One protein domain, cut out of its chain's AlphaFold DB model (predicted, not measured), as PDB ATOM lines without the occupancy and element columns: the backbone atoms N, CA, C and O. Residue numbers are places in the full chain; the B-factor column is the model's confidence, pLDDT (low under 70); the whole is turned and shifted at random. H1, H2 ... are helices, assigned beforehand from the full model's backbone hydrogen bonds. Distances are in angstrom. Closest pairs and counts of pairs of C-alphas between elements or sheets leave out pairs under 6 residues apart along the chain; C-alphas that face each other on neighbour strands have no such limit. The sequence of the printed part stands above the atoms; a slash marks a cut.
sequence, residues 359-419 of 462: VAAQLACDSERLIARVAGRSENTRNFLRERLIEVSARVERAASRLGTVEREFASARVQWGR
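AT A GLANCE: This is residues 359 to 419 of the 462 residues of the protein "FA_desaturase domain-containing protein" of Deltaproteobacteria bacterium (UniProt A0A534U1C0). A lopsided helical hairpin: the short helix H1 lies side by side with the first part of the much longer H2, and residues 402 to 419 of H2 stick out as a long arm. The printed part has 61 residues with two named helices, H1 then H2, and no named strand; its class is all helix. It is extended, with a radius of gyration of the C-alphas of 17.9 A, and spans 61 by 16 by 7 A.

IN THESE COORDINATES: H1 takes residues 359 to 373, 21.0 A long, from C-alpha 359 at (238.596, 259.482, 301.570). H2 takes residues 379 to 419, 59.5 A long, and ends with C-alpha 419 at (231.808, 228.984, 293.112).

HOW THE PARTS SIT: H1 and H2 touch, H2 with residues 382 to 400 alone; the closest C-alphas, of Ala 360 and Glu 397, are 6.4 A apart. They form a helical hairpin, at a shallow tilt of 16 degrees, opposite ways. In H1 and H2 every O i to N i+4 pair is within hydrogen-bond range.

THE WHOLE: The two C-alphas farthest apart, of Ser 378 and Arg 419, are 60.9 A apart. The link from H1 to H2 is tight. The printed part has no cut, and no printed residue is under 70 in pLDDT.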
ATOM      1  N   VAL A 359     237.729 258.493 302.226       90.88
ATOM      2  CA  VAL A 359     238.596 259.482 301.570       90.88
ATOM      3  C   VAL A 359     237.932 260.858 301.531       90.88
ATOM      4  O   VAL A 359     238.579 261.840 301.878       90.88
ATOM      5  N   ALA A 360     236.644 260.939 301.187       89.31
ATOM      6  CA  ALA A 360     235.912 262.207 301.190       89.31
ATOM      7  C   ALA A 360     235.924 262.884 302.576       89.31
ATOM      8  O   ALA A 360     236.154 264.087 302.678       89.31
ATOM      9  N   ALA A 361     235.752 262.118 303.660       95.12
ATOM     10  CA  ALA A 361     235.830 262.658 305.020       95.12
ATOM     11  C   ALA A 361     237.233 263.188 305.374       95.12
ATOM     12  O   ALA A 361     237.350 264.240 305.999       95.12
ATOM     13  N   GLN A 362     238.291 262.500 304.932       94.88
ATOM     14  CA  GLN A 362     239.670 262.966 305.115       94.88
ATOM     15  C   GLN A 362     239.931 264.278 304.374       94.88
ATOM     16  O   GLN A 362     240.430 265.232 304.970       94.88
ATOM     17  N   LEU A 363     239.530 264.347 303.102       89.75
ATOM     18  CA  LEU A 363     239.672 265.551 302.283       89.75
ATOM     19  C   LEU A 363     238.908 266.738 302.874       89.75
ATOM     20  O   LEU A 363     239.439 267.848 302.884       89.75
ATOM     21  N   ALA A 364     237.704 266.517 303.410       91.38
ATOM     22  CA  ALA A 364     236.933 267.557 304.086       91.38
ATOM     23  C   ALA A 364     237.684 268.120 305.307       91.38
ATOM     24  O   ALA A 364     237.893 269.329 305.400       91.38
ATOM     25  N   CYS A 365     238.194 267.256 306.190       94.31
ATOM     26  CA  CYS A 365     238.975 267.690 307.353       94.31
ATOM     27  C   CYS A 365     240.283 268.396 306.980       94.31
ATOM     28  O   CYS A 365     240.660 269.381 307.619       94.31
ATOM     29  N   ASP A 366     240.995 267.906 305.967       89.88
ATOM     30  CA  ASP A 366     242.228 268.540 305.505       89.88
ATOM     31  C   ASP A 366     241.947 269.904 304.859       89.88
ATOM     32  O   ASP A 366     242.704 270.854 305.078       89.88
ATOM     33  N   SER A 367     240.816 270.032 304.161       88.06
ATOM     34  CA  SER A 367     240.333 271.301 303.610       88.06
ATOM     35  C   SER A 367     240.024 272.316 304.709       88.06
ATOM     36  O   SER A 367     240.526 273.438 304.663       88.06
ATOM     37  N   GLU A 368     239.265 271.921 305.735       90.69
ATOM     38  CA  GLU A 368     238.951 272.779 306.886       90.69
ATOM     39  C   GLU A 368     240.221 273.252 307.613       90.69
ATOM     40  O   GLU A 368     240.378 274.442 307.902       90.69
ATOM     41  N   ARG A 369     241.186 272.350 307.845       91.31
ATOM     42  CA  ARG A 369     242.486 272.706 308.443       91.31
ATOM     43  C   ARG A 369     243.268 273.689 307.589       91.31
ATOM     44  O   ARG A 369     243.896 274.599 308.134       91.31
ATOM     45  N   LEU A 370     243.291 273.480 306.273       87.38
ATOM     46  CA  LEU A 370     243.997 274.368 305.362       87.38
ATOM     47  C   LEU A 370     243.369 275.760 305.390       87.38
ATOM     48  O   LEU A 370     244.103 276.731 305.558       87.38
ATOM     49  N   ILE A 371     242.036 275.848 305.313       87.06
ATOM     50  CA  ILE A 371     241.285 277.109 305.398       87.06
ATOM     51  C   ILE A 371     241.638 277.859 306.686       87.06
ATOM     52  O   ILE A 371     241.981 279.040 306.623       87.06
ATOM     53  N   ALA A 372     241.642 277.175 307.833       89.62
ATOM     54  CA  ALA A 372     242.026 277.777 309.108       89.62
ATOM     55  C   ALA A 372     243.478 278.299 309.101       89.62
ATOM     56  O   ALA A 372     243.747 279.398 309.580       89.62
ATOM     57  N   ARG A 373     244.424 277.555 308.508       89.69
ATOM     58  CA  ARG A 373     245.845 277.956 308.422       89.69
ATOM     59  C   ARG A 373     246.097 279.148 307.503       89.69
ATOM     60  O   ARG A 373     247.059 279.882 307.715       89.69
ATOM     61  N   VAL A 374     245.280 279.325 306.467       89.44
ATOM     62  CA  VAL A 374     245.446 280.405 305.479       89.44
ATOM     63  C   VAL A 374     244.516 281.588 305.732       89.44
ATOM     64  O   VAL A 374     244.480 282.510 304.919       89.44
ATOM     65  N   ALA A 375     243.797 281.603 306.860       88.94
ATOM     66  CA  ALA A 375     242.839 282.650 307.207       88.94
ATOM     67  C   ALA A 375     243.451 284.064 307.184       88.94
ATOM     68  O   ALA A 375     242.782 284.993 306.746       88.94
ATOM     69  N   GLY A 376     244.724 284.208 307.577       90.94
ATOM     70  CA  GLY A 376     245.466 285.478 307.567       90.94
ATOM     71  C   GLY A 376     246.200 285.818 306.261       90.94
ATOM     72  O   GLY A 376     246.987 286.758 306.236       90.94
ATOM     73  N   ARG A 377     246.023 285.043 305.181       91.19
ATOM     74  CA  ARG A 377     246.636 285.327 303.867       91.19
ATOM     75  C   ARG A 377     245.757 286.272 303.039       91.19
ATOM     76  O   ARG A 377     244.568 286.411 303.306       91.19
ATOM     77  N   SER A 378     246.341 286.889 302.005       94.19
ATOM     78  CA  SER A 378     245.604 287.771 301.089       94.19
ATOM     79  C   SER A 378     244.453 287.043 300.392       94.19
ATOM     80  O   SER A 378     244.544 285.844 300.116       94.19
ATOM     81  N   GLU A 379     243.390 287.778 300.057       91.88
ATOM     82  CA  GLU A 379     242.196 287.223 299.405       91.88
ATOM     83  C   GLU A 379     242.533 286.461 298.118       91.88
ATOM     84  O   GLU A 379     242.089 285.329 297.937       91.88
ATOM     85  N   ASN A 380     243.421 287.015 297.288       91.94
ATOM     86  CA  ASN A 380     243.888 286.363 296.062       91.94
ATOM     87  C   ASN A 380     244.556 285.009 296.346       91.94
ATOM     88  O   ASN A 380     244.283 284.027 295.660       91.94
ATOM     89  N   THR A 381     245.389 284.930 297.390       88.56
ATOM     90  CA  THR A 381     246.033 283.670 297.793       88.56
ATOM     91  C   THR A 381     244.995 282.662 298.284       88.56
ATOM     92  O   THR A 381     245.064 281.486 297.930       88.56
ATOM     93  N   ARG A 382     244.012 283.105 299.081       87.44
ATOM     94  CA  ARG A 382     242.938 282.234 299.585       87.44
ATOM     95  C   ARG A 382     242.083 281.678 298.447       87.44
ATOM     96  O   ARG A 382     241.796 280.483 298.454       87.44
ATOM     97  N   ASN A 383     241.731 282.506 297.466       88.62
ATOM     98  CA  ASN A 383     240.935 282.091 296.308       88.62
ATOM     99  C   ASN A 383     241.703 281.128 295.404       88.62
ATOM    100  O   ASN A 383     241.186 280.053 295.102       88.62
ATOM    101  N   PHE A 384     242.968 281.427 295.097       87.69
ATOM    102  CA  PHE A 384     243.837 280.514 294.353       87.69
ATOM    103  C   PHE A 384     243.941 279.137 295.029       87.69
ATOM    104  O   PHE A 384     243.750 278.099 294.390       87.69
ATOM    105  N   LEU A 385     244.197 279.107 296.341       85.81
ATOM    106  CA  LEU A 385     244.289 277.854 297.093       85.81
ATOM    107  C   LEU A 385     242.954 277.107 297.140       85.81
ATOM    108  O   LEU A 385     242.950 275.884 297.021       85.81
ATOM    109  N   ARG A 386     241.829 277.818 297.281       84.69
ATOM    110  CA  ARG A 386     240.485 277.225 297.272       84.69
ATOM    111  C   ARG A 386     240.188 276.547 295.934       84.69
ATOM    112  O   ARG A 386     239.745 275.403 295.933       84.69
ATOM    113  N   GLU A 387     240.470 277.206 294.814       86.19
ATOM    114  CA  GLU A 387     240.278 276.629 293.477       86.19
ATOM    115  C   GLU A 387     241.145 275.383 293.262       86.19
ATOM    116  O   GLU A 387     240.638 274.337 292.850       86.19
ATOM    117  N   ARG A 388     242.439 275.459 293.611       85.62
ATOM    118  CA  ARG A 388     243.352 274.306 293.534       85.62
ATOM    119  C   ARG A 388     242.884 273.147 294.412       85.62
ATOM    120  O   ARG A 388     242.955 271.991 293.997       85.62
ATOM    121  N   LEU A 389     242.395 273.439 295.613       83.69
ATOM    122  CA  LEU A 389     241.901 272.432 296.549       83.69
ATOM    123  C   LEU A 389     240.655 271.723 296.015       83.69
ATOM    124  O   LEU A 389     240.584 270.499 296.108       83.69
ATOM    125  N   ILE A 390     239.709 272.463 295.429       83.25
ATOM    126  CA  ILE A 390     238.513 271.893 294.791       83.25
ATOM    127  C   ILE A 390     238.923 270.952 293.655       83.25
ATOM    128  O   ILE A 390     238.462 269.812 293.596       83.25
ATOM    129  N   GLU A 391     239.832 271.392 292.784       83.44
ATOM    130  CA  GLU A 391     240.306 270.592 291.652       83.44
ATOM    131  C   GLU A 391     240.992 269.290 292.105       83.44
ATOM    132  O   GLU A 391     240.649 268.196 291.636       83.44
ATOM    133  N   VAL A 392     241.951 269.396 293.032       82.31
ATOM    134  CA  VAL A 392     242.720 268.249 293.536       82.31
ATOM    135  C   VAL A 392     241.817 267.286 294.304       82.31
ATOM    136  O   VAL A 392     241.875 266.080 294.051       82.31
ATOM    137  N   SER A 393     240.943 267.792 295.178       80.62
ATOM    138  CA  SER A 393     240.005 266.959 295.944       80.62
ATOM    139  C   SER A 393     239.073 266.194 295.010       80.62
ATOM    140  O   SER A 393     238.963 264.975 295.126       80.62
ATOM    141  N   ALA A 394     238.521 266.856 293.987       80.00
ATOM    142  CA  ALA A 394     237.668 266.203 292.998       80.00
ATOM    143  C   ALA A 394     238.411 265.099 292.219       80.00
ATOM    144  O   ALA A 394     237.838 264.053 291.900       80.00
ATOM    145  N   ARG A 395     239.705 265.284 291.915       83.81
ATOM    146  CA  ARG A 395     240.532 264.240 291.283       83.81
ATOM    147  C   ARG A 395     240.732 263.038 292.209       83.81
ATOM    148  O   ARG A 395     240.626 261.900 291.744       83.81
ATOM    149  N   VAL A 396     241.007 263.278 293.489       81.38
ATOM    150  CA  VAL A 396     241.194 262.219 294.492       81.38
ATOM    151  C   VAL A 396     239.889 261.456 294.733       81.38
ATOM    152  O   VAL A 396     239.904 260.226 294.731       81.38
ATOM    153  N   GLU A 397     238.754 262.143 294.851       80.69
ATOM    154  CA  GLU A 397     237.433 261.522 295.016       80.69
ATOM    155  C   GLU A 397     237.049 260.642 293.822       80.69
ATOM    156  O   GLU A 397     236.593 259.506 294.007       80.69
ATOM    157  N   ARG A 398     237.297 261.108 292.589       81.81
ATOM    158  CA  ARG A 398     237.102 260.293 291.376       81.81
ATOM    159  C   ARG A 398     237.981 259.044 291.391       81.81
ATOM    160  O   ARG A 398     237.498 257.951 291.093       81.81
ATOM    161  N   ALA A 399     239.255 259.183 291.760       79.62
ATOM    162  CA  ALA A 399     240.174 258.050 291.858       79.62
ATOM    163  C   ALA A 399     239.745 257.050 292.947       79.62
ATOM    164  O   ALA A 399     239.774 255.840 292.714       79.62
ATOM    165  N   ALA A 400     239.301 257.539 294.107       79.69
ATOM    166  CA  ALA A 400     238.802 256.713 295.202       79.69
ATOM    167  C   ALA A 400     237.527 255.954 294.807       79.69
ATOM    168  O   ALA A 400     237.435 254.755 295.062       79.69
ATOM    169  N   SER A 401     236.597 256.625 294.123       82.00
ATOM    170  CA  SER A 401     235.364 256.020 293.605       82.00
ATOM    171  C   SER A 401     235.660 254.937 292.569       82.00
ATOM    172  O   SER A 401     235.141 253.826 292.669       82.00
ATOM    173  N   ARG A 402     236.561 255.217 291.615       84.19
ATOM    174  CA  ARG A 402     237.002 254.231 290.617       84.19
ATOM    175  C   ARG A 402     237.616 253.003 291.282       84.19
ATOM    176  O   ARG A 402     237.250 251.885 290.942       84.19
ATOM    177  N   LEU A 403     238.528 253.205 292.231       79.81
ATOM    178  CA  LEU A 403     239.168 252.098 292.936       79.81
ATOM    179  C   LEU A 403     238.155 251.282 293.750       79.81
ATOM    180  O   LEU A 403     238.186 250.060 293.677       79.81
ATOM    181  N   GLY A 404     237.219 251.931 294.450       79.44
ATOM    182  CA  GLY A 404     236.149 251.240 295.175       79.44
ATOM    183  C   GLY A 404     235.279 250.369 294.262       79.44
ATOM    184  O   GLY A 404     234.953 249.236 294.617       79.44
ATOM    185  N   THR A 405     234.949 250.851 293.060       83.62
ATOM    186  CA  THR A 405     234.227 250.060 292.051       83.62
ATOM    187  C   THR A 405     235.045 248.861 291.576       83.62
ATOM    188  O   THR A 405     234.553 247.736 291.652       83.62
ATOM    189  N   VAL A 406     236.313 249.066 291.206       83.31
ATOM    190  CA  VAL A 406     237.210 247.979 290.772       83.31
ATOM    191  C   VAL A 406     237.402 246.931 291.873       83.31
ATOM    192  O   VAL A 406     237.386 245.735 291.595       83.31
ATOM    193  N   GLU A 407     237.538 247.335 293.139       83.38
ATOM    194  CA  GLU A 407     237.657 246.402 294.268       83.38
ATOM    195  C   GLU A 407     236.396 245.540 294.444       83.38
ATOM    196  O   GLU A 407     236.508 244.340 294.717       83.38
ATOM    197  N   ARG A 408     235.201 246.122 294.270       86.81
ATOM    198  CA  ARG A 408     233.924 245.391 294.340       86.81
ATOM    199  C   ARG A 408     233.767 244.407 293.184       86.81
ATOM    200  O   ARG A 408     233.395 243.260 293.429       86.81
ATOM    201  N   GLU A 409     234.083 244.828 291.963       86.94
ATOM    202  CA  GLU A 409     234.074 243.967 290.773       86.94
ATOM    203  C   GLU A 409     235.085 242.824 290.901       86.94
ATOM    204  O   GLU A 409     234.771 241.663 290.642       86.94
ATOM    205  N   PHE A 410     236.290 243.114 291.391       86.00
ATOM    206  CA  PHE A 410     237.296 242.089 291.647       86.00
ATOM    207  C   PHE A 410     236.831 241.087 292.714       86.00
ATOM    208  O   PHE A 410     237.006 239.874 292.564       86.00
ATOM    209  N   ALA A 411     236.210 241.568 293.794       84.88
ATOM    210  CA  ALA A 411     235.671 240.708 294.842       84.88
ATOM    211  C   ALA A 411     234.529 239.813 294.328       84.88
ATOM    212  O   ALA A 411     234.525 238.613 294.624       84.88
ATOM    213  N   SER A 412     233.595 240.358 293.540       88.81
ATOM    214  CA  SER A 412     232.487 239.589 292.960       88.81
ATOM    215  C   SER A 412     232.998 238.533 291.974       88.81
ATOM    216  O   SER A 412     232.643 237.356 292.110       88.81
ATOM    217  N   ALA A 413     233.922 238.903 291.081       87.12
ATOM    218  CA  ALA A 413     234.565 237.991 290.137       87.12
ATOM    219  C   ALA A 413     235.300 236.851 290.858       87.12
ATOM    220  O   ALA A 413     235.152 235.677 290.508       87.12
ATOM    221  N   ARG A 414     236.033 237.155 291.937       86.81
ATOM    222  CA  ARG A 414     236.726 236.145 292.752       86.81
ATOM    223  C   ARG A 414     235.755 235.169 293.427       86.81
ATOM    224  O   ARG A 414     236.038 233.968 293.491       86.81
ATOM    225  N   VAL A 415     234.625 235.650 293.951       87.38
ATOM    226  CA  VAL A 415     233.593 234.787 294.557       87.38
ATOM    227  C   VAL A 415     232.957 233.886 293.501       87.38
ATOM    228  O   VAL A 415     232.821 232.680 293.740       87.38
ATOM    229  N   GLN A 416     232.610 234.444 292.340       87.81
ATOM    230  CA  GLN A 416     232.057 233.700 291.210       87.81
ATOM    231  C   GLN A 416     233.033 232.613 290.744       87.81
ATOM    232  O   GLN A 416     232.653 231.444 290.689       87.81
ATOM    233  N   TRP A 417     234.309 232.954 290.552       83.38
ATOM    234  CA  TRP A 417     235.371 232.003 290.215       83.38
ATOM    235  C   TRP A 417     235.465 230.846 291.221       83.38
ATOM    236  O   TRP A 417     235.483 229.669 290.849       83.38
ATOM    237  N   GLY A 418     235.453 231.160 292.521       84.31
ATOM    238  CA  GLY A 418     235.469 230.151 293.582       84.31
ATOM    239  C   GLY A 418     234.238 229.237 293.572       84.31
ATOM    240  O   GLY A 418     234.365 228.036 293.827       84.31
ATOM    241  N   ARG A 419     233.045 229.773 293.270       86.50
ATOM    242  CA  ARG A 419     231.808 228.984 293.112       86.50
ATOM    243  C   ARG A 419     231.905 228.046 291.908       86.50
ATOM    244  O   ARG A 419     231.681 226.851 292.089       86.50
TER     245      ARG A 419